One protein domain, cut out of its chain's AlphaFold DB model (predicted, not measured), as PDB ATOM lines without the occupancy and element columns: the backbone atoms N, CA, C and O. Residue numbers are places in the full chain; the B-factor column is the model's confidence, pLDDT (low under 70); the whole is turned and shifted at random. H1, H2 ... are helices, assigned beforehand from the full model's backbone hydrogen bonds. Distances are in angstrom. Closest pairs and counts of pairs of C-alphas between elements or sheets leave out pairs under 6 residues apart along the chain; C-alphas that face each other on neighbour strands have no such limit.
ATOM      1  N   GLU A 438     203.158 202.002 140.797       63.84
ATOM      2  CA  GLU A 438     203.410 202.139 142.232       63.84
ATOM      3  C   GLU A 438     203.365 203.594 142.728       63.84
ATOM      4  O   GLU A 438     202.770 203.878 143.769       63.84
ATOM      5  N   GLN A 439     203.926 204.540 141.970       66.06
ATOM      6  CA  GLN A 439     203.860 205.967 142.296       66.06
ATOM      7  C   GLN A 439     202.452 206.521 142.086       66.06
ATOM      8  O   GLN A 439     202.006 207.354 142.873       66.06
ATOM      9  N   VAL A 440     201.717 206.019 141.089       64.94
ATOM     10  CA  VAL A 440     200.303 206.370 140.889       64.94
ATOM     11  C   VAL A 440     199.455 205.878 142.063       64.94
ATOM     12  O   VAL A 440     198.647 206.639 142.588       64.94
ATOM     13  N   ILE A 441     199.684 204.655 142.553       64.44
ATOM     14  CA  ILE A 441     198.993 204.110 143.732       64.44
ATOM     15  C   ILE A 441     199.387 204.879 145.000       64.44
ATOM     16  O   ILE A 441     198.523 205.177 145.822       64.44
ATOM     17  N   ALA A 442     200.659 205.251 145.164       63.91
ATOM     18  CA  ALA A 442     201.120 206.031 146.311       63.91
ATOM     19  C   ALA A 442     200.550 207.463 146.322       63.91
ATOM     20  O   ALA A 442     200.176 207.972 147.383       63.91
ATOM     21  N   LEU A 443     200.442 208.106 145.156       65.19
ATOM     22  CA  LEU A 443     199.822 209.424 145.006       65.19
ATOM     23  C   LEU A 443     198.301 209.355 145.176       65.19
ATOM     24  O   LEU A 443     197.745 210.156 145.924       65.19
ATOM     25  N   ALA A 444     197.641 208.345 144.608       62.59
ATOM     26  CA  ALA A 444     196.218 208.095 144.826       62.59
ATOM     27  C   ALA A 444     195.917 207.781 146.300       62.59
ATOM     28  O   ALA A 444     194.920 208.259 146.842       62.59
ATOM     29  N   ALA A 445     196.791 207.040 146.989       61.47
ATOM     30  CA  ALA A 445     196.700 206.827 148.431       61.47
ATOM     31  C   ALA A 445     196.799 208.160 149.182       61.47
ATOM     32  O   ALA A 445     195.992 208.414 150.069       61.47
ATOM     33  N   ARG A 446     197.741 209.035 148.798       66.00
ATOM     34  CA  ARG A 446     197.909 210.368 149.394       66.00
ATOM     35  C   ARG A 446     196.686 211.268 149.217       66.00
ATOM     36  O   ARG A 446     196.267 211.894 150.185       66.00
ATOM     37  N   GLU A 447     196.101 211.309 148.025       62.25
ATOM     38  CA  GLU A 447     194.950 212.170 147.723       62.25
ATOM     39  C   GLU A 447     193.618 211.628 148.265       62.25
ATOM     40  O   GLU A 447     192.725 212.407 148.607       62.25
ATOM     41  N   SER A 448     193.487 210.306 148.414       58.19
ATOM     42  CA  SER A 448     192.304 209.660 149.008       58.19
ATOM     43  C   SER A 448     192.291 209.665 150.541       58.19
ATOM     44  O   SER A 448     191.281 209.303 151.147       58.19
ATOM     45  N   TYR A 449     193.344 210.173 151.195       60.69
ATOM     46  CA  TYR A 449     193.377 210.438 152.640       60.69
ATOM     47  C   TYR A 449     192.577 211.675 153.058       60.69
ATOM     48  O   TYR A 449     192.962 212.383 153.987       60.69
ATOM     49  N   LYS A 450     191.431 211.943 152.432       60.03
ATOM     50  CA  LYS A 450     190.461 212.840 153.057       60.03
ATOM     51  C   LYS A 450     189.771 212.033 154.155       60.03
ATOM     52  O   LYS A 450     189.061 211.083 153.818       60.03
ATOM     53  N   PRO A 451     190.001 212.329 155.451       58.28
ATOM     54  CA  PRO A 451     189.252 211.666 156.502       58.28
ATOM     55  C   PRO A 451     187.775 211.948 156.236       58.28
ATOM     56  O   PRO A 451     187.351 213.103 156.204       58.28
ATOM     57  N   ALA A 452     186.996 210.898 155.986       63.28
ATOM     58  CA  ALA A 452     185.553 211.044 155.988       63.28
ATOM     59  C   ALA A 452     185.122 211.512 157.389       63.28
ATOM     60  O   ALA A 452     185.814 211.196 158.366       63.28
ATOM     61  N   PRO A 453     183.986 212.221 157.518       69.88
ATOM     62  CA  PRO A 453     183.515 212.741 158.805       69.88
ATOM     63  C   PRO A 453     183.410 211.663 159.905       69.88
ATOM     64  O   PRO A 453     183.484 211.978 161.086       69.88
ATOM     65  N   GLU A 454     183.352 210.379 159.535       78.31
ATOM     66  CA  GLU A 454     183.294 209.233 160.452       78.31
ATOM     67  C   GLU A 454     184.648 208.565 160.787       78.31
ATOM     68  O   GLU A 454     184.672 207.419 161.236       78.31
ATOM     69  N   ARG A 455     185.798 209.223 160.573       80.00
ATOM     70  CA  ARG A 455     187.144 208.633 160.815       80.00
ATOM     71  C   ARG A 455     187.405 207.327 160.045       80.00
ATOM     72  O   ARG A 455     188.242 206.517 160.443       80.00
ATOM     73  N   ARG A 456     186.697 207.106 158.938       87.62
ATOM     74  CA  ARG A 456     186.904 205.966 158.041       87.62
ATOM     75  C   ARG A 456     187.633 206.425 156.788       87.62
ATOM     76  O   ARG A 456     187.391 207.517 156.280       87.62
ATOM     77  N   PHE A 457     188.521 205.578 156.298       88.38
ATOM     78  CA  PHE A 457     189.266 205.796 155.071       88.38
ATOM     79  C   PHE A 457     188.744 204.862 153.982       88.38
ATOM     80  O   PHE A 457     188.413 203.710 154.259       88.38
ATOM     81  N   TYR A 458     188.679 205.343 152.747       87.44
ATOM     82  CA  TYR A 458     188.191 204.566 151.609       87.44
ATOM     83  C   TYR A 458     189.359 204.107 150.744       87.44
ATOM     84  O   TYR A 458     190.345 204.828 150.593       87.44
ATOM     85  N   CYS A 459     189.250 202.910 150.170       87.75
ATOM     86  CA  CYS A 459     190.168 202.506 149.115       87.75
ATOM     87  C   CYS A 459     189.850 203.290 147.825       87.75
ATOM     88  O   CYS A 459     188.698 203.255 147.383       87.75
ATOM     89  N   PRO A 460     190.832 203.967 147.196       84.38
ATOM     90  CA  PRO A 460     190.625 204.657 145.921       84.38
ATOM     91  C   PRO A 460     190.434 203.702 144.734       84.38
ATOM     92  O   PRO A 460     189.839 204.082 143.729       84.38
ATOM     93  N   VAL A 461     190.923 202.463 144.836       81.19
ATOM     94  CA  VAL A 461     190.859 201.471 143.763       81.19
ATOM     95  C   VAL A 461     189.619 200.599 143.985       81.19
ATOM     96  O   VAL A 461     189.631 199.619 144.716       81.19
ATOM     97  N   ALA A 462     188.508 201.013 143.377       56.31
ATOM     98  CA  ALA A 462     187.281 200.231 143.204       56.31
ATOM     99  C   ALA A 462     186.643 199.639 144.481       56.31
ATOM    100  O   ALA A 462     186.775 198.455 144.771       56.31
ATOM    101  N   GLY A 463     185.851 200.443 145.202       73.50
ATOM    102  CA  GLY A 463     184.739 199.949 146.036       73.50
ATOM    103  C   GLY A 463     185.098 199.005 147.190       73.50
ATOM    104  O   GLY A 463     184.205 198.392 147.777       73.50
ATOM    105  N   CYS A 464     186.378 198.887 147.536       74.44
ATOM    106  CA  CYS A 464     186.881 197.952 148.533       74.44
ATOM    107  C   CYS A 464     186.631 198.441 149.968       74.44
ATOM    108  O   CYS A 464     187.560 198.630 150.743       74.44
ATOM    109  N   GLY A 465     185.362 198.648 150.323       78.94
ATOM    110  CA  GLY A 465     184.906 198.958 151.676       78.94
ATOM    111  C   GLY A 465     185.564 200.170 152.354       78.94
ATOM    112  O   GLY A 465     186.387 200.897 151.798       78.94
ATOM    113  N   THR A 466     185.168 200.399 153.603       89.12
ATOM    114  CA  THR A 466     185.802 201.384 154.487       89.12
ATOM    115  C   THR A 466     186.805 200.712 155.408       89.12
ATOM    116  O   THR A 466     186.474 199.726 156.067       89.12
ATOM    117  N   LEU A 467     187.992 201.292 155.531       89.38
ATOM    118  CA  LEU A 467     189.051 200.870 156.440       89.38
ATOM    119  C   LEU A 467     189.144 201.850 157.614       89.38
ATOM    120  O   LEU A 467     189.023 203.061 157.450       89.38
ATOM    121  N   GLY A 468     189.354 201.327 158.823       88.00
ATOM    122  CA  GLY A 468     189.343 202.146 160.042       88.00
ATOM    123  C   GLY A 468     190.600 202.996 160.253       88.00
ATOM    124  O   GLY A 468     190.579 203.924 161.053       88.00
ATOM    125  N   ARG A 469     191.717 202.685 159.576       88.56
ATOM    126  CA  ARG A 469     192.994 203.396 159.741       88.56
ATOM    127  C   ARG A 469     193.698 203.605 158.408       88.56
ATOM    128  O   ARG A 469     193.676 202.741 157.535       88.56
ATOM    129  N   SER A 470     194.432 204.708 158.301       87.25
ATOM    130  CA  SER A 470     195.213 205.046 157.108       87.25
ATOM    131  C   SER A 470     196.288 204.004 156.777       87.25
ATOM    132  O   SER A 470     196.564 203.732 155.607       87.25
ATOM    133  N   ALA A 471     196.882 203.389 157.804       86.69
ATOM    134  CA  ALA A 471     197.843 202.298 157.661       86.69
ATOM    135  C   ALA A 471     197.222 201.042 157.023       86.69
ATOM    136  O   ALA A 471     197.891 200.363 156.244       86.69
ATOM    137  N   ASP A 472     195.946 200.758 157.307       86.44
ATOM    138  CA  ASP A 472     195.244 199.624 156.709       86.44
ATOM    139  C   ASP A 472     194.942 199.880 155.228       86.44
ATOM    140  O   ASP A 472     195.058 198.950 154.440       86.44
ATOM    141  N   VAL A 473     194.654 201.127 154.822       86.56
ATOM    142  CA  VAL A 473     194.470 201.505 153.401       86.56
ATOM    143  C   VAL A 473     195.745 201.312 152.600       86.56
ATOM    144  O   VAL A 473     195.716 200.669 151.558       86.56
ATOM    145  N   ARG A 474     196.880 201.813 153.104       85.19
ATOM    146  CA  ARG A 474     198.188 201.614 152.458       85.19
ATOM    147  C   ARG A 474     198.473 200.133 152.250       85.19
ATOM    148  O   ARG A 474     198.837 199.718 151.159       85.19
ATOM    149  N   ARG A 475     198.250 199.326 153.288       84.44
ATOM    150  CA  ARG A 475     198.441 197.875 153.220       84.44
ATOM    151  C   ARG A 475     197.463 197.204 152.261       84.44
ATOM    152  O   ARG A 475     197.854 196.307 151.533       84.44
ATOM    153  N   HIS A 476     196.206 197.623 152.272       86.69
ATOM    154  CA  HIS A 476     195.175 197.123 151.375       86.69
ATOM    155  C   HIS A 476     195.545 197.390 149.911       86.69
ATOM    156  O   HIS A 476     195.543 196.460 149.115       86.69
ATOM    157  N   LEU A 477     195.968 198.612 149.585       87.19
ATOM    158  CA  LEU A 477     196.451 198.975 148.253       87.19
ATOM    159  C   LEU A 477     197.664 198.141 147.831       87.19
ATOM    160  O   LEU A 477     197.649 197.539 146.764       87.19
ATOM    161  N   LEU A 478     198.673 198.029 148.695       84.44
ATOM    162  CA  LEU A 478     199.885 197.259 148.399       84.44
ATOM    163  C   LEU A 478     199.649 195.747 148.292       84.44
ATOM    164  O   LEU A 478     200.396 195.070 147.598       84.44
ATOM    165  N   ASN A 479     198.653 195.196 148.983       80.81
ATOM    166  CA  ASN A 479     198.436 193.748 148.999       80.81
ATOM    167  C   ASN A 479     197.370 193.281 148.003       80.81
ATOM    168  O   ASN A 479     197.445 192.148 147.544       80.81
ATOM    169  N   LEU A 480     196.347 194.099 147.731       81.69
ATOM    170  CA  LEU A 480     195.203 193.712 146.896       81.69
ATOM    171  C   LEU A 480     195.176 194.415 145.540       81.69
ATOM    172  O   LEU A 480     194.567 193.883 144.620       81.69
ATOM    173  N   HIS A 481     195.812 195.582 145.413       82.94
ATOM    174  CA  HIS A 481     195.777 196.379 144.183       82.94
ATOM    175  C   HIS A 481     197.126 196.499 143.479       82.94
ATOM    176  O   HIS A 481     197.156 196.865 142.307       82.94
ATOM    177  N   MET A 482     198.235 196.167 144.142       84.00
ATOM    178  CA  MET A 482     199.449 195.840 143.404       84.00
ATOM    179  C   MET A 482     199.253 194.479 142.750       84.00
ATOM    180  O   MET A 482     199.223 193.448 143.425       84.00
ATOM    181  N   GLU A 483     199.155 194.492 141.426       76.94
ATOM    182  CA  GLU A 483     199.266 193.309 140.583       76.94
ATOM    183  C   GLU A 483     200.691 192.752 140.687       76.94
ATOM    184  O   GLU A 483     201.544 192.972 139.834       76.94
ATOM    185  N   ARG A 484     200.990 192.053 141.782       80.44
ATOM    186  CA  ARG A 484     202.166 191.191 141.838       80.44
ATOM    187  C   ARG A 484     201.791 189.864 141.209       80.44
ATOM    188  O   ARG A 484     200.789 189.257 141.597       80.44
ATOM    189  N   SER A 485     202.600 189.407 140.257       86.00
ATOM    190  CA  SER A 485     202.464 188.048 139.749       86.00
ATOM    191  C   SER A 485     202.541 187.066 140.920       86.00
ATOM    192  O   SER A 485     203.274 187.279 141.894       86.00
ATOM    193  N   LEU A 486     201.757 185.988 140.847       82.38
ATOM    194  CA  LEU A 486     201.791 184.944 141.873       82.38
ATOM    195  C   LEU A 486     203.214 184.398 142.040       82.38
ATOM    196  O   LEU A 486     203.646 184.171 143.166       82.38
ATOM    197  N   ASP A 487     203.967 184.295 140.946       87.69
ATOM    198  CA  ASP A 487     205.360 183.855 140.961       87.69
ATOM    199  C   ASP A 487     206.263 184.809 141.746       87.69
ATOM    200  O   ASP A 487     207.052 184.347 142.564       87.69
ATOM    201  N   ALA A 488     206.102 186.130 141.602       87.31
ATOM    202  CA  ALA A 488     206.859 187.102 142.393       87.31
ATOM    203  C   ALA A 488     206.524 187.011 143.891       87.31
ATOM    204  O   ALA A 488     207.404 187.133 144.742       87.31
ATOM    205  N   LEU A 489     205.258 186.752 144.238       86.06
ATOM    206  CA  LEU A 489     204.842 186.551 145.630       86.06
ATOM    207  C   LEU A 489     205.402 185.247 146.214       86.06
ATOM    208  O   LEU A 489     205.831 185.224 147.372       86.06
ATOM    209  N   TYR A 490     205.425 184.173 145.423       87.38
ATOM    210  CA  TYR A 490     205.987 182.882 145.817       87.38
ATOM    211  C   TYR A 490     207.521 182.858 145.803       87.38
ATOM    212  O   TYR A 490     208.111 182.078 146.548       87.38
ATOM    213  N   ALA A 491     208.168 183.746 145.046       90.88
ATOM    214  CA  ALA A 491     209.619 183.914 145.038       90.88
ATOM    215  C   ALA A 491     210.162 184.498 146.353       90.88
ATOM    216  O   ALA A 491     211.337 184.311 146.667       90.88
ATOM    217  N   VAL A 492     209.321 185.157 147.164       88.88
ATOM    218  CA  VAL A 492     209.717 185.644 148.494       88.88
ATOM    219  C   VAL A 492     209.935 184.456 149.437       88.88
ATOM    220  O   VAL A 492     209.000 183.936 150.056       88.88
ATOM    221  N   THR A 493     211.192 184.030 149.549       86.50
ATOM    222  CA  THR A 493     211.628 182.924 150.415       86.50
ATOM    223  C   THR A 493     211.884 183.364 151.854       86.50
ATOM    224  O   THR A 493     211.747 182.548 152.770       86.50
ATOM    225  N   ASP A 494     212.197 184.644 152.076       86.62
ATOM    226  CA  ASP A 494     212.468 185.163 153.413       86.62
ATOM    227  C   ASP A 494     211.212 185.085 154.296       86.62
ATOM    228  O   ASP A 494     210.153 185.659 154.014       86.62
ATOM    229  N   ASN A 495     211.358 184.379 155.417       85.12
ATOM    230  CA  ASN A 495     210.334 184.227 156.439       85.12
ATOM    231  C   ASN A 495     209.870 185.567 157.022       85.12
ATOM    232  O   ASN A 495     208.780 185.606 157.575       85.12
ATOM    233  N   ARG A 496     210.621 186.666 156.930       84.12
ATOM    234  CA  ARG A 496     210.146 187.970 157.440       84.12
ATOM    235  C   ARG A 496     209.109 188.627 156.533       84.12
ATOM    236  O   ARG A 496     208.197 189.296 157.001       84.12
ATOM    237  N   TYR A 497     209.219 188.410 155.227       82.50
ATOM    238  CA  TYR A 497     208.413 189.129 154.235       82.50
ATOM    239  C   TYR A 497     207.370 188.245 153.552       82.50
ATOM    240  O   TYR A 497     206.421 188.752 152.949       82.50
ATOM    241  N   ARG A 498     207.497 186.919 153.674       91.19
ATOM    242  CA  ARG A 498     206.566 185.965 153.071       91.19
ATOM    243  C   ARG A 498     205.139 186.163 153.596       91.19
ATOM    244  O   ARG A 498     204.885 186.050 154.791       91.19
ATOM    245  N   GLN A 499     204.174 186.352 152.702       92.06
ATOM    246  CA  GLN A 499     202.749 186.490 153.043       92.06
ATOM    247  C   GLN A 499     201.922 185.236 152.719       92.06
ATOM    248  O   GLN A 499     200.704 185.294 152.611       92.06
ATOM    249  N   TRP A 500     202.556 184.079 152.559       94.19
ATOM    250  CA  TRP A 500     201.885 182.831 152.206       94.19
ATOM    251  C   TRP A 500     202.398 181.647 153.026       94.19
ATOM    252  O   TRP A 500     203.477 181.689 153.622       94.19
ATOM    253  N   CYS A 501     201.588 180.596 153.092       95.50
ATOM    254  CA  CYS A 501     201.889 179.383 153.848       95.50
ATOM    255  C   CYS A 501     202.667 178.368 153.001       95.50
ATOM    256  O   CYS A 501     202.174 177.949 151.956       95.50
ATOM    257  N   LEU A 502     203.822 177.895 153.484       95.50
ATOM    258  CA  LEU A 502     204.663 176.924 152.759       95.50
ATOM    259  C   LEU A 502     203.954 175.604 152.424       95.50
ATOM    260  O   LEU A 502     204.288 174.963 151.432       95.50
ATOM    261  N   ALA A 503     202.985 175.203 153.246       95.94
ATOM    262  CA  ALA A 503     202.310 173.920 153.109       95.94
ATOM    263  C   ALA A 503     201.120 173.957 152.138       95.94
ATOM    264  O   ALA A 503     201.006 173.116 151.254       95.94
ATOM    265  N   CYS A 504     200.213 174.924 152.303       96.31
ATOM    266  CA  CYS A 504     198.969 175.002 151.524       96.31
ATOM    267  C   CYS A 504     198.981 176.102 150.452       96.31
ATOM    268  O   CYS A 504     197.977 176.292 149.773       96.31
ATOM    269  N   ARG A 505     200.077 176.869 150.340       93.75
ATOM    270  CA  ARG A 505     200.266 177.997 149.406       93.75
ATOM    271  C   ARG A 505     199.197 179.095 149.474       93.75
ATOM    272  O   ARG A 505     199.120 179.936 148.584       93.75
ATOM    273  N   THR A 506     198.393 179.133 150.537       92.69
ATOM    274  CA  THR A 506     197.350 180.153 150.715       92.69
ATOM    275  C   THR A 506     197.976 181.511 151.033       92.69
ATOM    276  O   THR A 506     198.828 181.605 151.922       92.69
ATOM    277  N   MET A 507     197.532 182.550 150.319       90.12
ATOM    278  CA  MET A 507     197.921 183.947 150.532       90.12
ATOM    279  C   MET A 507     197.211 184.530 151.756       90.12
ATOM    280  O   MET A 507     196.005 184.367 151.939       90.12
ATOM    281  N   LEU A 508     197.962 185.223 152.604       91.12
ATOM    282  CA  LEU A 508     197.516 185.764 153.879       91.12
ATOM    283  C   LEU A 508     197.942 187.226 153.972       91.12
ATOM    284  O   LEU A 508     199.111 187.560 153.855       91.12
ATOM    285  N   ALA A 509     196.990 188.114 154.251       83.12
ATOM    286  CA  ALA A 509     197.215 189.559 154.171       83.12
ATOM    287  C   ALA A 509     198.248 190.125 155.173       83.12
ATOM    288  O   ALA A 509     198.573 191.312 155.115       83.12
ATOM    289  N   ARG A 510     198.687 189.337 156.165       87.06
ATOM    290  CA  ARG A 510     199.592 189.771 157.243       87.06
ATOM    291  C   ARG A 510     200.529 188.642 157.653       87.06
ATOM    292  O   ARG A 510     200.103 187.491 157.727       87.06
ATOM    293  N   GLU A 511     201.743 189.006 158.050       91.62
ATOM    294  CA  GLU A 511     202.724 188.075 158.619       91.62
ATOM    295  C   GLU A 511     202.180 187.370 159.872       91.62
ATOM    296  O   GLU A 511     202.159 186.149 159.934       91.62
ATOM    297  N   ASP A 512     201.600 188.108 160.823       91.44
ATOM    298  CA  ASP A 512     200.979 187.520 162.023       91.44
ATOM    299  C   ASP A 512     199.820 186.551 161.692       91.44
ATOM    300  O   ASP A 512     199.591 185.564 162.397       91.44
ATOM    301  N   ALA A 513     199.085 186.807 160.603       93.12
ATOM    302  CA  ALA A 513     198.048 185.892 160.132       93.12
ATOM    303  C   ALA A 513     198.664 184.622 159.529       93.12
ATOM    304  O   ALA A 513     198.174 183.529 159.809       93.12
ATOM    305  N   ARG A 514     199.766 184.757 158.777       95.19
ATOM    306  CA  ARG A 514     200.583 183.627 158.319       95.19
ATOM    307  C   ARG A 514     201.065 182.790 159.482       95.19
ATOM    308  O   ARG A 514     200.781 181.604 159.507       95.19
ATOM    309  N   GLU A 515     201.703 183.387 160.473       94.12
ATOM    310  CA  GLU A 515     202.229 182.636 161.607       94.12
ATOM    311  C   GLU A 515     201.146 181.846 162.353       94.12
ATOM    312  O   GLU A 515     201.335 180.675 162.675       94.12
ATOM    313  N   ARG A 516     199.975 182.451 162.598       94.81
ATOM    314  CA  ARG A 516     198.834 181.740 163.208       94.81
ATOM    315  C   ARG A 516     198.292 180.630 162.314       94.81
ATOM    316  O   ARG A 516     197.889 179.578 162.812       94.81
ATOM    317  N   HIS A 517     198.273 180.866 161.008       96.00
ATOM    318  CA  HIS A 517     197.837 179.877 160.042       96.00
ATOM    319  C   HIS A 517     198.808 178.696 159.973       96.00
ATOM    320  O   HIS A 517     198.353 177.567 160.033       96.00
ATOM    321  N   GLU A 518     200.122 178.911 159.925       95.88
ATOM    322  CA  GLU A 518     201.120 177.830 159.883       95.88
ATOM    323  C   GLU A 518     201.001 176.892 161.095       95.88
ATOM    324  O   GLU A 518     201.131 175.679 160.954       95.88
ATOM    325  N   TRP A 519     200.636 177.425 162.265       94.50
ATOM    326  CA  TRP A 519     200.331 176.628 163.459       94.50
ATOM    327  C   TRP A 519     199.045 175.799 163.373       94.50
ATOM    328  O   TRP A 519     198.944 174.762 164.026       94.50
ATOM    329  N   THR A 520     198.047 176.268 162.626       95.88
ATOM    330  CA  THR A 520     196.709 175.652 162.536       95.88
ATOM    331  C   THR A 520     196.455 174.963 161.193       95.88
ATOM    332  O   THR A 520     195.403 174.355 160.985       95.88
ATOM    333  N   CYS A 521     197.416 175.031 160.273       97.00
ATOM    334  CA  CYS A 521     197.307 174.510 158.924       97.00
ATOM    335  C   CYS A 521     197.380 172.983 158.947       97.00
ATOM    336  O   CYS A 521     198.383 172.393 159.340       97.00
TER     337      CYS A 521
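This is residues 438 to 521 of the 539 residues of an uncharacterized protein of Auriculariopsis ampla (UniProt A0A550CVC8). Two small loop-rich lobes follow one another along an elongated model: the first is a steeply tilted helical hairpin of H1 and H2 with a long loop between them, and the second holds the short helix H3, another long loop and the helix H4. A tight link of four residues, 482 to 485, leads from H2 to H3, and H3 and H4 stand apart from each other and from the hairpin. The printed part has 84 residues with four named helices in the order H1, H2, H3, H4 and no named strand; its class is all helix, though under half of the residues, 39 of 84, are in named elements. The whole is only just loose, close to compact, with a radius of gyration of the C-alphas of 14.7 A, and its C-alphas span 43 by 26 by 21 A.

The printed part begins with H1, residues 438 to 448, which runs 15.0 A from C-alpha 438 at (203.410, 202.139, 142.232) to C-alpha 448. Residues 449 to 469 hold no named element; within them residues 457 to 458 pair antiparallel with residues 466 to 467, a pairing too short to be named. H2, residues 470 to 481, is the longest helix with 12 residues and measures 15.6 A; its first C-alpha is at (195.213, 205.046, 157.108). H3, residues 486 to 491, measures 8.5 A. After residues 492 to 510, again with no named element, H4, residues 511 to 520, runs 14.3 A to C-alpha 520 at (196.709, 175.652, 162.536).

H1 and H2 touch and form a helical hairpin. Their closest C-alphas are those of Ala 445 and Arg 474, 6.8 A apart. Their lines stand at a steep tilt of 40 degrees, and they run opposite ways. H2 touches H1 with residues 473 to 477 alone. H3 touches no helix and is apart from H1, H2 and H4. H4 touches no helix and is apart from H1 and H2 too. In H1, H2, H3 and H4 every O i to N i+4 pair is within hydrogen-bond range.

The two C-alphas farthest apart are those of Pro 453 and Ala 503, 43.5 A, and each lies in a long link. The links H1 to H2, 21 residues, and H3 to H4, 19 residues, are long, and the link H2 to H3 is tight. The printed part has no cut. The mean pLDDT of the printed part is 82.7; residues 438 to 453 and residue 462 are under 70, and H1 has a mean of 64, while H4 has 94.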